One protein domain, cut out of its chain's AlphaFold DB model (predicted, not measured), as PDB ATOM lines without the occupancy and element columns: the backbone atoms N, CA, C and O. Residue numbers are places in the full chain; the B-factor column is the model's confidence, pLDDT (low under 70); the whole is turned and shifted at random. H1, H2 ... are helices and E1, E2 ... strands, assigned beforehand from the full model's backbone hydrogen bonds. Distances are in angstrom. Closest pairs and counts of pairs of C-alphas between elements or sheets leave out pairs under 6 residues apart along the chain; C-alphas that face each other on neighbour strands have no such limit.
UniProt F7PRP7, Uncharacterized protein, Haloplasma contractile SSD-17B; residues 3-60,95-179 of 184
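What this domain is: This is residues 3 to 60 and 95 to 179 of the 184 residues of an uncharacterized protein of Haloplasma contractile SSD-17B (UniProt F7PRP7). Little regular structure: a two-stranded ribbon, E3 with E6, runs on from E3 into the hairpin E4-E5, and H1, H2 and H3 cluster near its other end. Hairpin E1-E2 lies near E6; residues 30 to 39 stick out. The 143 printed residues, 54 in named elements, run E1 E2 H1 H2 H3 E3 E4 E5 E6 H4: mixed, compact, radius of gyration of the C-alphas 16.9 A, spans 48 by 36 by 36 A.

How they stand to each other: E1, residues 3 to 6, and E2, 23 to 27, form an antiparallel hairpin; N 5 and O 24 are 2.8 A apart. H1, 110 to 118, touches H3, 132 to 138, at a steep tilt of 50 degrees, opposite ways; C-alphas 112 and 138 are closest, 5.7 A. H2, 127 to 130, is close but not clearly touching H3, closest C-alphas 128 and 134, 5.4 A. E3, 143 to 149, and E6, 167 to 172, are antiparallel; N 144 and O 171 are 2.8 A apart. E4, 152 to 154, and E5, 157 to 159, form an antiparallel hairpin; N 154 and O 157 are 2.8 A apart. H4, 173 to 178, follows E6 by a tight link. In H1, H3 and H4 every O i to N i+4 pair is within hydrogen-bond range; H2 is too short for one.

Where its parts are: E1 begins at C-alpha 3 (171.341, 138.932, 181.178); H4 ends at C-alpha 178 (178.062, 142.165, 196.445). E3 measures 16.8 A, E6 17.1 A, H1 12.2 A.

The domain as a whole: The farthest C-alphas, Thr 33 and Glu 130, are 50.0 A apart. Residues 61 to 94 are not printed; C-alphas 60 and 95 are 14.1 A apart. The link E1 to E2 is long. No printed residue is under 70 in pLDDT.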
ATOM      1  N   TYR A   3     171.904 139.885 182.127       94.25
ATOM      2  CA  TYR A   3     171.341 138.932 181.178       94.25
ATOM      3  C   TYR A   3     170.568 137.871 181.940       94.25
ATOM      4  O   TYR A   3     171.103 137.303 182.888       94.25
ATOM      5  N   PHE A   4     169.353 137.591 181.490       95.06
ATOM      6  CA  PHE A   4     168.476 136.581 182.064       95.06
ATOM      7  C   PHE A   4     168.313 135.464 181.045       95.06
ATOM      8  O   PHE A   4     168.000 135.717 179.880       95.06
ATOM      9  N   PHE A   5     168.554 134.237 181.482       93.94
ATOM     10  CA  PHE A   5     168.398 133.033 180.685       93.94
ATOM     11  C   PHE A   5     167.397 132.123 181.377       93.94
ATOM     12  O   PHE A   5     167.471 131.934 182.590       93.94
ATOM     13  N   TYR A   6     166.489 131.558 180.592       94.25
ATOM     14  CA  TYR A   6     165.497 130.593 181.037       94.25
ATOM     15  C   TYR A   6     165.372 129.494 179.983       94.25
ATOM     16  O   TYR A   6     165.345 129.770 178.783       94.25
ATOM     17  N   GLU A   7     165.366 128.252 180.443       92.69
ATOM     18  CA  GLU A   7     165.279 127.043 179.636       92.69
ATOM     19  C   GLU A   7     163.804 126.784 179.260       92.69
ATOM     20  O   GLU A   7     162.932 126.711 180.126       92.69
ATOM     21  N   LEU A   8     163.513 126.692 177.957       92.38
ATOM     22  CA  LEU A   8     162.146 126.668 177.417       92.38
ATOM     23  C   LEU A   8     161.626 125.271 177.048       92.38
ATOM     24  O   LEU A   8     160.436 125.135 176.792       92.38
ATOM     25  N   GLU A   9     162.473 124.248 176.975       91.50
ATOM     26  CA  GLU A   9     162.078 122.882 176.618       91.50
ATOM     27  C   GLU A   9     161.351 122.202 177.778       91.50
ATOM     28  O   GLU A   9     160.280 121.625 177.605       91.50
ATOM     29  N   THR A  10     161.923 122.278 178.978       91.75
ATOM     30  CA  THR A  10     161.349 121.674 180.184       91.75
ATOM     31  C   THR A  10     160.449 122.634 180.948       91.75
ATOM     32  O   THR A  10     159.569 122.172 181.678       91.75
ATOM     33  N   MET A  11     160.660 123.947 180.782       89.62
ATOM     34  CA  MET A  11     159.920 125.019 181.456       89.62
ATOM     35  C   MET A  11     159.754 124.770 182.962       89.62
ATOM     36  O   MET A  11     158.650 124.821 183.511       89.62
ATOM     37  N   THR A  12     160.842 124.422 183.646       92.25
ATOM     38  CA  THR A  12     160.771 124.158 185.086       92.25
ATOM     39  C   THR A  12     160.548 125.441 185.878       92.25
ATOM     40  O   THR A  12     161.311 126.391 185.746       92.25
ATOM     41  N   TRP A  13     159.592 125.398 186.800       89.81
ATOM     42  CA  TRP A  13     159.186 126.521 187.653       89.81
ATOM     43  C   TRP A  13     160.085 126.780 188.868       89.81
ATOM     44  O   TRP A  13     159.822 127.689 189.641       89.81
ATOM     45  N   GLY A  14     161.128 125.970 189.067       91.88
ATOM     46  CA  GLY A  14     162.082 126.161 190.159       91.88
ATOM     47  C   GLY A  14     161.672 125.566 191.508       91.88
ATOM     48  O   GLY A  14     162.437 125.696 192.446       91.88
ATOM     49  N   TYR A  15     160.546 124.855 191.624       92.12
ATOM     50  CA  TYR A  15     160.099 124.261 192.901       92.12
ATOM     51  C   TYR A  15     160.954 123.084 193.420       92.12
ATOM     52  O   TYR A  15     160.803 122.662 194.569       92.12
ATOM     53  N   ASP A  16     161.804 122.491 192.575       94.75
ATOM     54  CA  ASP A  16     162.722 121.413 192.957       94.75
ATOM     55  C   ASP A  16     164.166 121.931 192.921       94.75
ATOM     56  O   ASP A  16     164.591 122.429 191.877       94.75
ATOM     57  N   PRO A  17     164.971 121.747 193.986       93.94
ATOM     58  CA  PRO A  17     166.406 122.043 193.960       93.94
ATOM     59  C   PRO A  17     167.155 121.420 192.768       93.94
ATOM     60  O   PRO A  17     168.180 121.932 192.327       93.94
ATOM     61  N   LYS A  18     166.644 120.322 192.197       94.75
ATOM     62  CA  LYS A  18     167.186 119.694 190.979       94.75
ATOM     63  C   LYS A  18     166.968 120.509 189.704       94.75
ATOM     64  O   LYS A  18     167.552 120.165 188.681       94.75
ATOM     65  N   ASN A  19     166.133 121.545 189.735       93.94
ATOM     66  CA  ASN A  19     165.939 122.483 188.630       93.94
ATOM     67  C   ASN A  19     167.049 123.543 188.561       93.94
ATOM     68  O   ASN A  19     167.016 124.413 187.692       93.94
ATOM     69  N   GLN A  20     168.053 123.477 189.444       90.44
ATOM     70  CA  GLN A  20     169.229 124.331 189.353       90.44
ATOM     71  C   GLN A  20     169.868 124.225 187.957       90.44
ATOM     72  O   GLN A  20     170.235 123.143 187.500       90.44
ATOM     73  N   GLY A  21     170.025 125.375 187.300       90.69
ATOM     74  CA  GLY A  21     170.559 125.483 185.940       90.69
ATOM     75  C   GLY A  21     169.506 125.679 184.847       90.69
ATOM     76  O   GLY A  21     169.885 126.040 183.736       90.69
ATOM     77  N   SER A  22     168.213 125.522 185.148       93.94
ATOM     78  CA  SER A  22     167.130 125.859 184.211       93.94
ATOM     79  C   SER A  22     166.925 127.365 184.032       93.94
ATOM     80  O   SER A  22     166.325 127.806 183.056       93.94
ATOM     81  N   ALA A  23     167.429 128.170 184.961       94.25
ATOM     82  CA  ALA A  23     167.492 129.616 184.845       94.25
ATOM     83  C   ALA A  23     168.888 130.089 185.253       94.25
ATOM     84  O   ALA A  23     169.569 129.430 186.046       94.25
ATOM     85  N   LYS A  24     169.335 131.208 184.682       93.94
ATOM     86  CA  LYS A  24     170.605 131.824 185.063       93.94
ATOM     87  C   LYS A  24     170.612 133.320 184.810       93.94
ATOM     88  O   LYS A  24     170.209 133.773 183.738       93.94
ATOM     89  N   VAL A  25     171.173 134.066 185.756       95.38
ATOM     90  CA  VAL A  25     171.462 135.489 185.595       95.38
ATOM     91  C   VAL A  25     172.965 135.685 185.434       95.38
ATOM     92  O   VAL A  25     173.773 135.080 186.132       95.38
ATOM     93  N   PHE A  26     173.366 136.528 184.485       94.56
ATOM     94  CA  PHE A  26     174.753 136.962 184.351       94.56
ATOM     95  C   PHE A  26     174.849 138.471 184.495       94.56
ATOM     96  O   PHE A  26     174.163 139.223 183.798       94.56
ATOM     97  N   TYR A  27     175.778 138.915 185.337       95.25
ATOM     98  CA  TYR A  27     176.149 140.314 185.453       95.25
ATOM     99  C   TYR A  27     177.493 140.578 184.780       95.25
ATOM    100  O   TYR A  27     178.540 140.080 185.187       95.25
ATOM    101  N   TYR A  28     177.455 141.384 183.723       94.81
ATOM    102  CA  TYR A  28     178.630 141.826 182.985       94.81
ATOM    103  C   TYR A  28     178.953 143.286 183.316       94.81
ATOM    104  O   TYR A  28     178.219 144.190 182.908       94.81
ATOM    105  N   ASP A  29     180.061 143.516 184.021       94.50
ATOM    106  CA  ASP A  29     180.591 144.850 184.375       94.50
ATOM    107  C   ASP A  29     181.831 145.236 183.539       94.50
ATOM    108  O   ASP A  29     182.639 146.078 183.921       94.50
ATOM    109  N   GLY A  30     182.029 144.559 182.402       95.19
ATOM    110  CA  GLY A  30     183.113 144.851 181.469       95.19
ATOM    111  C   GLY A  30     182.765 145.958 180.472       95.19
ATOM    112  O   GLY A  30     181.711 146.598 180.534       95.19
ATOM    113  N   ASN A  31     183.655 146.175 179.506       95.50
ATOM    114  CA  ASN A  31     183.426 147.156 178.458       95.50
ATOM    115  C   ASN A  31     182.401 146.631 177.443       95.50
ATOM    116  O   ASN A  31     182.628 145.636 176.763       95.50
ATOM    117  N   LEU A  32     181.282 147.342 177.282       92.56
ATOM    118  CA  LEU A  32     180.215 146.940 176.364       92.56
ATOM    119  C   LEU A  32     180.675 146.811 174.902       92.56
ATOM    120  O   LEU A  32     180.032 146.096 174.142       92.56
ATOM    121  N   THR A  33     181.776 147.458 174.500       94.62
ATOM    122  CA  THR A  33     182.335 147.297 173.145       94.62
ATOM    123  C   THR A  33     182.935 145.918 172.890       94.62
ATOM    124  O   THR A  33     183.164 145.568 171.736       94.62
ATOM    125  N   ASP A  34     183.207 145.150 173.947       94.25
ATOM    126  CA  ASP A  34     183.742 143.790 173.845       94.25
ATOM    127  C   ASP A  34     182.626 142.770 173.553       94.25
ATOM    128  O   ASP A  34     182.900 141.628 173.180       94.25
ATOM    129  N   LEU A  35     181.360 143.174 173.711       92.50
ATOM    130  CA  LEU A  35     180.200 142.345 173.410       92.50
ATOM    131  C   LEU A  35     179.942 142.321 171.904       92.50
ATOM    132  O   LEU A  35     179.850 143.360 171.248       92.50
ATOM    133  N   VAL A  36     179.761 141.118 171.367       92.38
ATOM    134  CA  VAL A  36     179.465 140.899 169.951       92.38
ATOM    135  C   VAL A  36     178.176 140.108 169.792       92.38
ATOM    136  O   VAL A  36     177.930 139.131 170.502       92.38
ATOM    137  N   GLY A  37     177.348 140.526 168.833       88.56
ATOM    138  CA  GLY A  37     176.162 139.770 168.446       88.56
ATOM    139  C   GLY A  37     176.567 138.374 167.984       88.56
ATOM    140  O   GLY A  37     177.434 138.227 167.123       88.56
ATOM    141  N   THR A  38     175.952 137.355 168.574       89.12
ATOM    142  CA  THR A  38     176.249 135.950 168.287       89.12
ATOM    143  C   THR A  38     174.976 135.271 167.801       89.12
ATOM    144  O   THR A  38     173.898 135.506 168.343       89.12
ATOM    145  N   ALA A  39     175.089 134.461 166.747       87.19
ATOM    146  CA  ALA A  39     173.957 133.685 166.257       87.19
ATOM    147  C   ALA A  39     173.543 132.622 167.297       87.19
ATOM    148  O   ALA A  39     174.407 132.137 168.033       87.19
ATOM    149  N   PRO A  40     172.260 132.220 167.341       84.75
ATOM    150  CA  PRO A  40     171.830 131.107 168.182       84.75
ATOM    151  C   PRO A  40     172.639 129.835 167.903       84.75
ATOM    152  O   PRO A  40     173.150 129.646 166.794       84.75
ATOM    153  N   ALA A  41     172.716 128.945 168.896       85.31
ATOM    154  CA  ALA A  41     173.379 127.655 168.742       85.31
ATOM    155  C   ALA A  41     172.799 126.876 167.544       85.31
ATOM    156  O   ALA A  41     171.598 126.941 167.257       85.31
ATOM    157  N   ILE A  42     173.665 126.174 166.806       81.88
ATOM    158  CA  ILE A  42     173.292 125.520 165.539       81.88
ATOM    159  C   ILE A  42     172.258 124.404 165.731       81.88
ATOM    160  O   ILE A  42     171.473 124.121 164.829       81.88
ATOM    161  N   ASP A  43     172.260 123.804 166.912       89.38
ATOM    162  CA  ASP A  43     171.406 122.719 167.377       89.38
ATOM    163  C   ASP A  43     170.165 123.200 168.144       89.38
ATOM    164  O   ASP A  43     169.330 122.377 168.507       89.38
ATOM    165  N   LEU A  44     169.986 124.512 168.339       87.94
ATOM    166  CA  LEU A  44     168.769 125.039 168.950       87.94
ATOM    167  C   LEU A  44     167.576 124.822 168.008       87.94
ATOM    168  O   LEU A  44     167.568 125.317 166.868       87.94
ATOM    169  N   TYR A  45     166.560 124.099 168.486       89.81
ATOM    170  CA  TYR A  45     165.324 123.866 167.742       89.81
ATOM    171  C   TYR A  45     164.619 125.180 167.398       89.81
ATOM    172  O   TYR A  45     164.744 126.185 168.097       89.81
ATOM    173  N   HIS A  46     163.890 125.182 166.280       87.88
ATOM    174  CA  HIS A  46     163.237 126.389 165.767       87.88
ATOM    175  C   HIS A  46     162.241 126.990 166.770       87.88
ATOM    176  O   HIS A  46     162.170 128.205 166.890       87.88
ATOM    177  N   GLU A  47     161.509 126.152 167.503       88.31
ATOM    178  CA  GLU A  47     160.538 126.570 168.524       88.31
ATOM    179  C   GLU A  47     161.154 127.323 169.715       88.31
ATOM    180  O   GLU A  47     160.472 128.129 170.333       88.31
ATOM    181  N   PHE A  48     162.455 127.157 169.976       90.06
ATOM    182  CA  PHE A  48     163.173 127.882 171.033       90.06
ATOM    183  C   PHE A  48     163.915 129.125 170.520       90.06
ATOM    184  O   PHE A  48     164.629 129.792 171.270       90.06
ATOM    185  N   LYS A  49     163.771 129.463 169.231       90.19
ATOM    186  CA  LYS A  49     164.328 130.690 168.647       90.19
ATOM    187  C   LYS A  49     163.313 131.815 168.768       90.19
ATOM    188  O   LYS A  49     162.457 131.990 167.906       90.19
ATOM    189  N   LEU A  50     163.445 132.592 169.835       91.12
ATOM    190  CA  LEU A  50     162.595 133.754 170.065       91.12
ATOM    191  C   LEU A  50     162.998 134.929 169.151       91.12
ATOM    192  O   LEU A  50     164.191 135.118 168.883       91.12
ATOM    193  N   PRO A  51     162.040 135.740 168.674       91.50
ATOM    194  CA  PRO A  51     162.347 136.982 167.982       91.50
ATOM    195  C   PRO A  51     162.948 138.009 168.950       91.50
ATOM    196  O   PRO A  51     162.661 138.017 170.146       91.50
ATOM    197  N   GLU A  52     163.749 138.935 168.423       91.69
ATOM    198  CA  GLU A  52     164.213 140.080 169.205       91.69
ATOM    199  C   GLU A  52     163.066 141.082 169.393       91.69
ATOM    200  O   GLU A  52     162.507 141.612 168.426       91.69
ATOM    201  N   ILE A  53     162.718 141.366 170.648       91.19
ATOM    202  CA  ILE A  53     161.647 142.298 170.996       91.19
ATOM    203  C   ILE A  53     162.254 143.513 171.687       91.19
ATOM    204  O   ILE A  53     162.789 143.435 172.789       91.19
ATOM    205  N   LYS A  54     162.131 144.676 171.042       92.06
ATOM    206  CA  LYS A  54     162.522 145.948 171.649       92.06
ATOM    207  C   LYS A  54     161.630 146.261 172.853       92.06
ATOM    208  O   LYS A  54     160.407 146.322 172.710       92.06
ATOM    209  N   LEU A  55     162.266 146.541 173.987       90.69
ATOM    210  CA  LEU A  55     161.613 146.973 175.219       90.69
ATOM    211  C   LEU A  55     161.402 148.494 175.244       90.69
ATOM    212  O   LEU A  55     162.223 149.264 174.735       90.69
ATOM    213  N   THR A  56     160.309 148.910 175.881       92.44
ATOM    214  CA  THR A  56     160.027 150.303 176.248       92.44
ATOM    215  C   THR A  56     159.716 150.326 177.736       92.44
ATOM    216  O   THR A  56     158.931 149.508 178.204       92.44
ATOM    217  N   PHE A  57     160.325 151.256 178.465       92.94
ATOM    218  CA  PHE A  57     160.180 151.353 179.913       92.94
ATOM    219  C   PHE A  57     159.298 152.537 180.282       92.94
ATOM    220  O   PHE A  57     159.470 153.626 179.737       92.94
ATOM    221  N   ASN A  58     158.413 152.315 181.247       92.94
ATOM    222  CA  ASN A  58     157.649 153.346 181.934       92.94
ATOM    223  C   ASN A  58     157.727 153.073 183.439       92.94
ATOM    224  O   ASN A  58     157.882 151.924 183.851       92.94
ATOM    225  N   THR A  59     157.614 154.120 184.249       92.94
ATOM    226  CA  THR A  59     157.513 153.978 185.704       92.94
ATOM    227  C   THR A  59     156.061 153.719 186.090       92.94
ATOM    228  O   THR A  59     155.161 154.370 185.556       92.94
ATOM    229  N   LYS A  60     155.846 152.801 187.031       90.00
ATOM    230  CA  LYS A  60     154.562 152.537 187.684       90.00
ATOM    231  C   LYS A  60     154.832 152.375 189.179       90.00
ATOM    232  O   LYS A  60     155.869 151.821 189.547       90.00
ATOM    233  N   GLU A  95     149.216 140.992 182.254       78.31
ATOM    234  CA  GLU A  95     150.184 140.892 181.150       78.31
ATOM    235  C   GLU A  95     151.421 141.802 181.300       78.31
ATOM    236  O   GLU A  95     152.109 142.112 180.321       78.31
ATOM    237  N   ILE A  96     151.739 142.279 182.511       88.88
ATOM    238  CA  ILE A  96     152.873 143.199 182.695       88.88
ATOM    239  C   ILE A  96     154.198 142.482 182.999       88.88
ATOM    240  O   ILE A  96     154.350 141.736 183.968       88.88
ATOM    241  N   THR A  97     155.212 142.777 182.181       92.81
ATOM    242  CA  THR A  97     156.622 142.481 182.479       92.81
ATOM    243  C   THR A  97     157.220 143.638 183.278       92.81
ATOM    244  O   THR A  97     157.139 144.791 182.848       92.81
ATOM    245  N   LYS A  98     157.845 143.341 184.421       93.75
ATOM    246  CA  LYS A  98     158.431 144.338 185.328       93.75
ATOM    247  C   LYS A  98     159.938 144.161 185.451       93.75
ATOM    248  O   LYS A  98     160.449 143.045 185.476       93.75
ATOM    249  N   LEU A  99     160.631 145.288 185.578       94.19
ATOM    250  CA  LEU A  99     162.020 145.363 186.013       94.19
ATOM    251  C   LEU A  99     162.023 146.103 187.351       94.19
ATOM    252  O   LEU A  99     161.749 147.303 187.373       94.19
ATOM    253  N   LEU A 100     162.362 145.394 188.429       92.44
ATOM    254  CA  LEU A 100     162.240 145.826 189.824       92.44
ATOM    255  C   LEU A 100     160.782 146.076 190.259       92.44
ATOM    256  O   LEU A 100     159.836 145.900 189.490       92.44
ATOM    257  N   GLY A 101     160.623 146.493 191.517       91.56
ATOM    258  CA  GLY A 101     159.325 146.646 192.172       91.56
ATOM    259  C   GLY A 101     158.792 145.318 192.704       91.56
ATOM    260  O   GLY A 101     159.434 144.275 192.570       91.56
ATOM    261  N   TYR A 102     157.614 145.369 193.313       91.88
ATOM    262  CA  TYR A 102     156.961 144.175 193.840       91.88
ATOM    263  C   TYR A 102     156.372 143.321 192.711       91.88
ATOM    264  O   TYR A 102     155.885 143.835 191.691       91.88
ATOM    265  N   SER A 103     156.470 142.008 192.880       90.88
ATOM    266  CA  SER A 103     155.926 141.014 191.963       90.88
ATOM    267  C   SER A 103     154.405 140.908 192.090       90.88
ATOM    268  O   SER A 103     153.844 141.051 193.171       90.88
ATOM    269  N   ASP A 104     153.744 140.622 190.973       90.50
ATOM    270  CA  ASP A 104     152.325 140.258 190.934       90.50
ATOM    271  C   ASP A 104     152.210 138.738 191.069       90.50
ATOM    272  O   ASP A 104     152.090 138.027 190.064       90.50
ATOM    273  N   ASN A 105     152.366 138.238 192.294       88.94
ATOM    274  CA  ASN A 105     152.408 136.804 192.550       88.94
ATOM    275  C   ASN A 105     151.065 136.139 192.225       88.94
ATOM    276  O   ASN A 105     150.023 136.501 192.759       88.94
ATOM    277  N   ILE A 106     151.114 135.087 191.405       86.25
ATOM    278  CA  ILE A 106     149.935 134.265 191.078       86.25
ATOM    279  C   ILE A 106     149.695 133.199 192.159       86.25
ATOM    280  O   ILE A 106     148.558 132.805 192.413       86.25
ATOM    281  N   GLN A 107     150.768 132.687 192.769       79.88
ATOM    282  CA  GLN A 107     150.722 131.586 193.732       79.88
ATOM    283  C   GLN A 107     151.560 131.932 194.956       79.88
ATOM    284  O   GLN A 107     152.734 131.592 195.018       79.88
ATOM    285  N   GLY A 108     150.930 132.603 195.920       83.38
ATOM    286  CA  GLY A 108     151.502 132.868 197.234       83.38
ATOM    287  C   GLY A 108     152.818 133.660 197.232       83.38
ATOM    288  O   GLY A 108     153.248 134.235 196.232       83.38
ATOM    289  N   ASP A 109     153.472 133.699 198.388       84.50
ATOM    290  CA  ASP A 109     154.752 134.377 198.573       84.50
ATOM    291  C   ASP A 109     155.946 133.603 197.982       84.50
ATOM    292  O   ASP A 109     156.529 132.708 198.605       84.50
ATOM    293  N   MET A 110     156.378 134.049 196.801       89.44
ATOM    294  CA  MET A 110     157.556 133.532 196.099       89.44
ATOM    295  C   MET A 110     158.868 133.683 196.888       89.44
ATOM    296  O   MET A 110     159.795 132.903 196.665       89.44
ATOM    297  N   GLN A 111     158.997 134.650 197.807       92.25
ATOM    298  CA  GLN A 111     160.267 134.869 198.511       92.25
ATOM    299  C   GLN A 111     160.590 133.714 199.468       92.25
ATOM    300  O   GLN A 111     161.751 133.309 199.598       92.25
ATOM    301  N   LEU A 112     159.565 133.135 200.110       92.31
ATOM    302  CA  LEU A 112     159.736 131.923 200.912       92.31
ATOM    303  C   LEU A 112     160.171 130.752 200.031       92.31
ATOM    304  O   LEU A 112     161.086 130.017 200.390       92.31
ATOM    305  N   GLU A 113     159.551 130.584 198.869       93.06
ATOM    306  CA  GLU A 113     159.876 129.493 197.951       93.06
ATOM    307  C   GLU A 113     161.321 129.571 197.460       93.06
ATOM    308  O   GLU A 113     162.023 128.555 197.463       93.06
ATOM    309  N   CYS A 114     161.807 130.780 197.153       92.88
ATOM    310  CA  CYS A 114     163.216 131.020 196.863       92.88
ATOM    311  C   CYS A 114     164.118 130.545 198.012       92.88
ATOM    312  O   CYS A 114     165.093 129.829 197.766       92.88
ATOM    313  N   GLU A 115     163.803 130.868 199.271       93.62
ATOM    314  CA  GLU A 115     164.573 130.363 200.417       93.62
ATOM    315  C   GLU A 115     164.516 128.839 200.542       93.62
ATOM    316  O   GLU A 115     165.553 128.204 200.742       93.62
ATOM    317  N   LEU A 116     163.334 128.232 200.417       94.88
ATOM    318  CA  LEU A 116     163.168 126.784 200.545       94.88
ATOM    319  C   LEU A 116     164.037 126.047 199.517       94.88
ATOM    320  O   LEU A 116     164.857 125.202 199.891       94.88
ATOM    321  N   VAL A 117     163.923 126.414 198.240       94.19
ATOM    322  CA  VAL A 117     164.613 125.736 197.134       94.19
ATOM    323  C   VAL A 117     166.117 125.956 197.193       94.19
ATOM    324  O   VAL A 117     166.880 124.994 197.078       94.19
ATOM    325  N   THR A 118     166.569 127.191 197.432       92.00
ATOM    326  CA  THR A 118     168.009 127.496 197.532       92.00
ATOM    327  C   THR A 118     168.665 126.834 198.748       92.00
ATOM    328  O   THR A 118     169.870 126.581 198.741       92.00
ATOM    329  N   ASN A 119     167.877 126.454 199.760       93.81
ATOM    330  CA  ASN A 119     168.314 125.645 200.900       93.81
ATOM    331  C   ASN A 119     168.064 124.131 200.719       93.81
ATOM    332  O   ASN A 119     168.191 123.365 201.678       93.81
ATOM    333  N   GLY A 120     167.747 123.675 199.506       95.19
ATOM    334  CA  GLY A 120     167.644 122.255 199.171       95.19
ATOM    335  C   GLY A 120     166.318 121.593 199.554       95.19
ATOM    336  O   GLY A 120     166.258 120.363 199.623       95.19
ATOM    337  N   LEU A 121     165.265 122.373 199.801       96.25
ATOM    338  CA  LEU A 121     163.923 121.872 200.093       96.25
ATOM    339  C   LEU A 121     163.037 121.951 198.846       96.25
ATOM    340  O   LEU A 121     162.995 122.959 198.155       96.25
ATOM    341  N   TYR A 122     162.315 120.870 198.569       94.88
ATOM    342  CA  TYR A 122     161.315 120.811 197.504       94.88
ATOM    343  C   TYR A 122     160.017 121.481 197.966       94.88
ATOM    344  O   TYR A 122     159.460 121.053 198.974       94.88
ATOM    345  N   CYS A 123     159.525 122.491 197.247       92.31
ATOM    346  CA  CYS A 123     158.382 123.308 197.681       92.31
ATOM    347  C   CYS A 123     157.126 123.175 196.804       92.31
ATOM    348  O   CYS A 123     156.238 124.008 196.867       92.31
ATOM    349  N   ARG A 124     156.972 122.102 196.017       89.75
ATOM    350  CA  ARG A 124     155.716 121.884 195.264       89.75
ATOM    351  C   ARG A 124     154.556 121.359 196.127       89.75
ATOM    352  O   ARG A 124     153.439 121.207 195.640       89.75
ATOM    353  N   ASP A 125     154.833 120.981 197.369       91.62
ATOM    354  CA  ASP A 125     153.846 120.532 198.349       91.62
ATOM    355  C   ASP A 125     154.111 121.191 199.708       91.62
ATOM    356  O   ASP A 125     155.116 121.876 199.898       91.62
ATOM    357  N   THR A 126     153.217 120.978 200.675       92.31
ATOM    358  CA  THR A 126     153.278 121.677 201.966       92.31
ATOM    359  C   THR A 126     154.410 121.204 202.882       92.31
ATOM    360  O   THR A 126     154.671 121.834 203.906       92.31
ATOM    361  N   SER A 127     155.123 120.122 202.540       94.50
ATOM    362  CA  SER A 127     156.080 119.488 203.452       94.50
ATOM    363  C   SER A 127     157.244 120.404 203.833       94.50
ATOM    364  O   SER A 127     157.650 120.420 204.999       94.50
ATOM    365  N   ALA A 128     157.763 121.194 202.887       95.00
ATOM    366  CA  ALA A 128     158.836 122.145 203.153       95.00
ATOM    367  C   ALA A 128     158.366 123.281 204.072       95.00
ATOM    368  O   ALA A 128     159.020 123.535 205.086       95.00
ATOM    369  N   TYR A 129     157.211 123.879 203.776       93.19
ATOM    370  CA  TYR A 129     156.599 124.975 204.537       93.19
ATOM    371  C   TYR A 129     156.281 124.570 205.986       93.19
ATOM    372  O   TYR A 129     156.536 125.314 206.929       93.19
ATOM    373  N   GLU A 130     155.775 123.353 206.196       94.81
ATOM    374  CA  GLU A 130     155.397 122.865 207.527       94.81
ATOM    375  C   GLU A 130     156.595 122.402 208.373       94.81
ATOM    376  O   GLU A 130     156.489 122.274 209.602       94.81
ATOM    377  N   SER A 131     157.742 122.147 207.736       96.44
ATOM    378  CA  SER A 131     158.935 121.644 208.411       96.44
ATOM    379  C   SER A 131     159.532 122.673 209.386       96.44
ATOM    380  O   SER A 131     159.444 123.880 209.154       96.44
ATOM    381  N   PRO A 132     160.223 122.231 210.461       96.81
ATOM    382  CA  PRO A 132     160.947 123.149 211.340       96.81
ATOM    383  C   PRO A 132     161.934 124.044 210.581       96.81
ATOM    384  O   PRO A 132     162.046 125.225 210.885       96.81
ATOM    385  N   ARG A 133     162.599 123.494 209.555       96.56
ATOM    386  CA  ARG A 133     163.547 124.242 208.726       96.56
ATOM    387  C   ARG A 133     162.852 125.287 207.853       96.56
ATOM    388  O   ARG A 133     163.368 126.389 207.740       96.56
ATOM    389  N   GLY A 134     161.703 124.965 207.261       95.38
ATOM    390  CA  GLY A 134     160.928 125.925 206.470       95.38
ATOM    391  C   GLY A 134     160.476 127.119 207.302       95.38
ATOM    392  O   GLY A 134     160.676 128.255 206.893       95.38
ATOM    393  N   LYS A 135     160.006 126.867 208.528       94.19
ATOM    394  CA  LYS A 135     159.637 127.926 209.482       94.19
ATOM    395  C   LYS A 135     160.813 128.802 209.908       94.19
ATOM    396  O   LYS A 135     160.628 129.982 210.171       94.19
ATOM    397  N   GLU A 136     162.020 128.242 210.003       95.50
ATOM    398  CA  GLU A 136     163.232 129.042 210.235       95.50
ATOM    399  C   GLU A 136     163.557 129.933 209.029       95.50
ATOM    400  O   GLU A 136     163.902 131.097 209.212       95.50
ATOM    401  N   LEU A 137     163.445 129.390 207.814       94.44
ATOM    402  CA  LEU A 137     163.738 130.098 206.565       94.44
ATOM    403  C   LEU A 137     162.730 131.209 206.261       94.44
ATOM    404  O   LEU A 137     163.105 132.249 205.726       94.44
ATOM    405  N   GLU A 138     161.477 131.031 206.670       92.06
ATOM    406  CA  GLU A 138     160.440 132.059 206.586       92.06
ATOM    407  C   GLU A 138     160.793 133.334 207.355       92.06
ATOM    408  O   GLU A 138     160.384 134.420 206.961       92.06
ATOM    409  N   LEU A 139     161.610 133.250 208.404       90.00
ATOM    410  CA  LEU A 139     162.061 134.434 209.142       90.00
ATOM    411  C   LEU A 139     163.151 135.223 208.404       90.00
ATOM    412  O   LEU A 139     163.508 136.319 208.833       90.00
ATOM    413  N   THR A 140     163.713 134.660 207.334       87.81
ATOM    414  CA  THR A 140     164.814 135.244 206.560       87.81
ATOM    415  C   THR A 140     164.480 135.389 205.078       87.81
ATOM    416  O   THR A 140     165.386 135.618 204.282       87.81
ATOM    417  N   LYS A 141     163.204 135.257 204.699       87.69
ATOM    418  CA  LYS A 141     162.715 135.232 203.311       87.69
ATOM    419  C   LYS A 141     162.740 136.585 202.601       87.69
ATOM    420  O   LYS A 141     161.830 136.896 201.861       87.69
ATOM    421  N   HIS A 142     163.760 137.406 202.815       87.75
ATOM    422  CA  HIS A 142     163.824 138.742 202.230       87.75
ATOM    423  C   HIS A 142     164.611 138.727 200.923       87.75
ATOM    424  O   HIS A 142     165.844 138.665 200.916       87.75
ATOM    425  N   HIS A 143     163.879 138.805 199.817       87.88
ATOM    426  CA  HIS A 143     164.416 138.832 198.465       87.88
ATOM    427  C   HIS A 143     163.880 140.025 197.692       87.88
ATOM    428  O   HIS A 143     162.727 140.420 197.816       87.88
ATOM    429  N   TRP A 144     164.716 140.566 196.818       89.94
ATOM    430  CA  TRP A 144     164.318 141.588 195.867       89.94
ATOM    431  C   TRP A 144     163.945 140.937 194.543       89.94
ATOM    432  O   TRP A 144     164.771 140.257 193.934       89.94
ATOM    433  N   ASN A 145     162.730 141.189 194.063       89.88
ATOM    434  CA  ASN A 145     162.371 140.875 192.686       89.88
ATOM    435  C   ASN A 145     163.199 141.754 191.732       89.88
ATOM    436  O   ASN A 145     163.177 142.985 191.811       89.88
ATOM    437  N   ILE A 146     163.937 141.119 190.823       92.56
ATOM    438  CA  ILE A 146     164.711 141.805 189.790       92.56
ATOM    439  C   ILE A 146     163.877 141.932 188.521       92.56
ATOM    440  O   ILE A 146     163.772 143.023 187.963       92.56
ATOM    441  N   VAL A 147     163.312 140.822 188.045       94.94
ATOM    442  CA  VAL A 147     162.524 140.763 186.811       94.94
ATOM    443  C   VAL A 147     161.330 139.845 187.013       94.94
ATOM    444  O   VAL A 147     161.497 138.692 187.390       94.94
ATOM    445  N   GLN A 148     160.155 140.345 186.643       94.44
ATOM    446  CA  GLN A 148     158.967 139.543 186.369       94.44
ATOM    447  C   GLN A 148     158.747 139.539 184.862       94.44
ATOM    448  O   GLN A 148     158.588 140.603 184.263       94.44
ATOM    449  N   LEU A 149     158.699 138.361 184.256       94.25
ATOM    450  CA  LEU A 149     158.379 138.159 182.852       94.25
ATOM    451  C   LEU A 149     156.981 137.551 182.748       94.25
ATOM    452  O   LEU A 149     156.771 136.400 183.130       94.25
ATOM    453  N   ALA A 150     156.035 138.339 182.244       93.19
ATOM    454  CA  ALA A 150     154.707 137.850 181.897       93.19
ATOM    455  C   ALA A 150     154.705 137.197 180.512       93.19
ATOM    456  O   ALA A 150     155.688 137.290 179.769       93.19
ATOM    457  N   ALA A 151     153.590 136.549 180.172       91.62
ATOM    458  CA  ALA A 151     153.332 136.111 178.809       91.62
ATOM    459  C   ALA A 151     153.547 137.264 177.812       91.62
ATOM    460  O   ALA A 151     153.270 138.430 178.104       91.62
ATOM    461  N   VAL A 152     154.083 136.943 176.636       90.75
ATOM    462  CA  VAL A 152     154.382 137.935 175.600       90.75
ATOM    463  C   VAL A 152     153.582 137.609 174.356       90.75
ATOM    464  O   VAL A 152     153.936 136.686 173.630       90.75
ATOM    465  N   GLU A 153     152.567 138.418 174.063       90.50
ATOM    466  CA  GLU A 153     151.819 138.357 172.808       90.50
ATOM    467  C   GLU A 153     152.158 139.572 171.933       90.50
ATOM    468  O   GLU A 153     152.013 140.734 172.329       90.50
ATOM    469  N   LYS A 154     152.672 139.332 170.721       87.50
ATOM    470  CA  LYS A 154     153.021 140.397 169.778       87.50
ATOM    471  C   LYS A 154     152.898 139.947 168.327       87.50
ATOM    472  O   LYS A 154     153.764 139.250 167.800       87.50
ATOM    473  N   ALA A 155     151.896 140.487 167.635       87.56
ATOM    474  CA  ALA A 155     151.603 140.178 166.234       87.56
ATOM    475  C   ALA A 155     151.399 138.670 166.004       87.56
ATOM    476  O   ALA A 155     150.365 138.148 166.392       87.56
ATOM    477  N   GLU A 156     152.352 137.982 165.371       88.50
ATOM    478  CA  GLU A 156     152.295 136.532 165.106       88.50
ATOM    479  C   GLU A 156     153.155 135.713 166.090       88.50
ATOM    480  O   GLU A 156     153.355 134.518 165.887       88.50
ATOM    481  N   PHE A 157     153.711 136.353 167.122       91.62
ATOM    482  CA  PHE A 157     154.523 135.706 168.148       91.62
ATOM    483  C   PHE A 157     153.789 135.684 169.485       91.62
ATOM    484  O   PHE A 157     153.272 136.709 169.928       91.62
ATOM    485  N   GLU A 158     153.826 134.530 170.137       92.44
ATOM    486  CA  GLU A 158     153.285 134.310 171.470       92.44
ATOM    487  C   GLU A 158     154.296 133.488 172.279       92.44
ATOM    488  O   GLU A 158     154.844 132.497 171.785       92.44
ATOM    489  N   LEU A 159     154.559 133.908 173.514       92.38
ATOM    490  CA  LEU A 159     155.313 133.151 174.505       92.38
ATOM    491  C   LEU A 159     154.474 133.041 175.771       92.38
ATOM    492  O   LEU A 159     154.270 134.036 176.464       92.38
ATOM    493  N   MET A 160     154.034 131.821 176.065       91.88
ATOM    494  CA  MET A 160     153.221 131.498 177.232       91.88
ATOM    495  C   MET A 160     154.029 130.695 178.242       91.88
ATOM    496  O   MET A 160     154.844 129.848 177.874       91.88
ATOM    497  N   PHE A 161     153.744 130.916 179.521       91.69
ATOM    498  CA  PHE A 161     154.284 130.118 180.611       91.69
ATOM    499  C   PHE A 161     153.132 129.348 181.254       91.69
ATOM    500  O   PHE A 161     152.400 129.889 182.073       91.69
ATOM    501  N   GLY A 162     152.932 128.085 180.876       88.75
ATOM    502  CA  GLY A 162     151.776 127.320 181.356       88.75
ATOM    503  C   GLY A 162     150.443 127.970 180.952       88.75
ATOM    504  O   GLY A 162     150.269 128.339 179.795       88.75
ATOM    505  N   ASP A 163     149.515 128.095 181.905       86.69
ATOM    506  CA  ASP A 163     148.202 128.730 181.715       86.69
ATOM    507  C   ASP A 163     148.269 130.210 182.128       86.69
ATOM    508  O   ASP A 163     147.877 130.575 183.233       86.69
ATOM    509  N   VAL A 164     148.872 131.044 181.269       85.44
ATOM    510  CA  VAL A 164     149.068 132.498 181.495       85.44
ATOM    511  C   VAL A 164     149.897 132.816 182.758       85.44
ATOM    512  O   VAL A 164     149.660 133.771 183.491       85.44
ATOM    513  N   GLY A 165     150.907 131.992 183.029       90.50
ATOM    514  CA  GLY A 165     151.839 132.178 184.136       90.50
ATOM    515  C   GLY A 165     152.891 133.263 183.892       90.50
ATOM    516  O   GLY A 165     152.986 133.880 182.827       90.50
ATOM    517  N   LYS A 166     153.731 133.456 184.910       92.69
ATOM    518  CA  LYS A 166     154.819 134.439 184.944       92.69
ATOM    519  C   LYS A 166     156.097 133.770 185.457       92.69
ATOM    520  O   LYS A 166     156.032 132.855 186.275       92.69
ATOM    521  N   ILE A 167     157.250 134.235 184.986       93.94
ATOM    522  CA  ILE A 167     158.570 133.849 185.506       93.94
ATOM    523  C   ILE A 167     159.124 135.006 186.328       93.94
ATOM    524  O   ILE A 167     159.081 136.152 185.885       93.94
ATOM    525  N   TYR A 168     159.683 134.707 187.496       94.38
ATOM    526  CA  TYR A 168     160.246 135.704 188.400       94.38
ATOM    527  C   TYR A 168     161.712 135.388 188.683       94.38
ATOM    528  O   TYR A 168     162.075 134.232 188.884       94.38
ATOM    529  N   PHE A 169     162.541 136.423 188.719       95.44
ATOM    530  CA  PHE A 169     163.931 136.351 189.151       95.44
ATOM    531  C   PHE A 169     164.086 137.162 190.427       95.44
ATOM    532  O   PHE A 169     163.834 138.369 190.421       95.44
ATOM    533  N   TYR A 170     164.540 136.511 191.492       95.00
ATOM    534  CA  TYR A 170     164.739 137.110 192.807       95.00
ATOM    535  C   TYR A 170     166.216 137.119 193.186       95.00
ATOM    536  O   TYR A 170     167.013 136.360 192.651       95.00
ATOM    537  N   ILE A 171     166.602 137.999 194.104       94.94
ATOM    538  CA  ILE A 171     167.962 138.033 194.644       94.94
ATOM    539  C   ILE A 171     167.953 138.437 196.112       94.94
ATOM    540  O   ILE A 171     167.220 139.342 196.517       94.94
ATOM    541  N   LYS A 172     168.825 137.822 196.912       94.00
ATOM    542  CA  LYS A 172     169.061 138.261 198.291       94.00
ATOM    543  C   LYS A 172     169.716 139.636 198.304       94.00
ATOM    544  O   LYS A 172     170.545 139.958 197.453       94.00
ATOM    545  N   GLU A 173     169.404 140.442 199.312       91.31
ATOM    546  CA  GLU A 173     169.998 141.776 199.436       91.31
ATOM    547  C   GLU A 173     171.536 141.731 199.501       91.31
ATOM    548  O   GLU A 173     172.207 142.523 198.839       91.31
ATOM    549  N   GLU A 174     172.108 140.783 200.245       93.44
ATOM    550  CA  GLU A 174     173.564 140.620 200.370       93.44
ATOM    551  C   GLU A 174     174.247 140.263 199.038       93.44
ATOM    552  O   GLU A 174     175.328 140.774 198.713       93.44
ATOM    553  N   ASP A 175     173.588 139.441 198.224       94.62
ATOM    554  CA  ASP A 175     174.050 139.052 196.897       94.62
ATOM    555  C   ASP A 175     173.955 140.241 195.928       94.62
ATOM    556  O   ASP A 175     174.906 140.537 195.204       94.62
ATOM    557  N   LEU A 176     172.879 141.030 195.998       93.38
ATOM    558  CA  LEU A 176     172.755 142.266 195.223       93.38
ATOM    559  C   LEU A 176     173.833 143.297 195.596       93.38
ATOM    560  O   LEU A 176     174.474 143.872 194.713       93.38
ATOM    561  N   GLN A 177     174.077 143.513 196.893       93.00
ATOM    562  CA  GLN A 177     175.104 144.440 197.387       93.00
ATOM    563  C   GLN A 177     176.513 144.031 196.935       93.00
ATOM    564  O   GLN A 177     177.331 144.886 196.583       93.00
ATOM    565  N   SER A 178     176.789 142.726 196.910       95.25
ATOM    566  CA  SER A 178     178.062 142.165 196.445       95.25
ATOM    567  C   SER A 178     178.130 141.946 194.928       95.25
ATOM    568  O   SER A 178     179.191 141.584 194.415       95.25
ATOM    569  N   ARG A 179     177.043 142.239 194.196       94.12
ATOM    570  CA  ARG A 179     176.877 142.000 192.750       94.12
ATOM    571  C   ARG A 179     177.056 140.528 192.361       94.12
ATOM    572  O   ARG A 179     177.522 140.226 191.260       94.12
TER     573      ARG A 179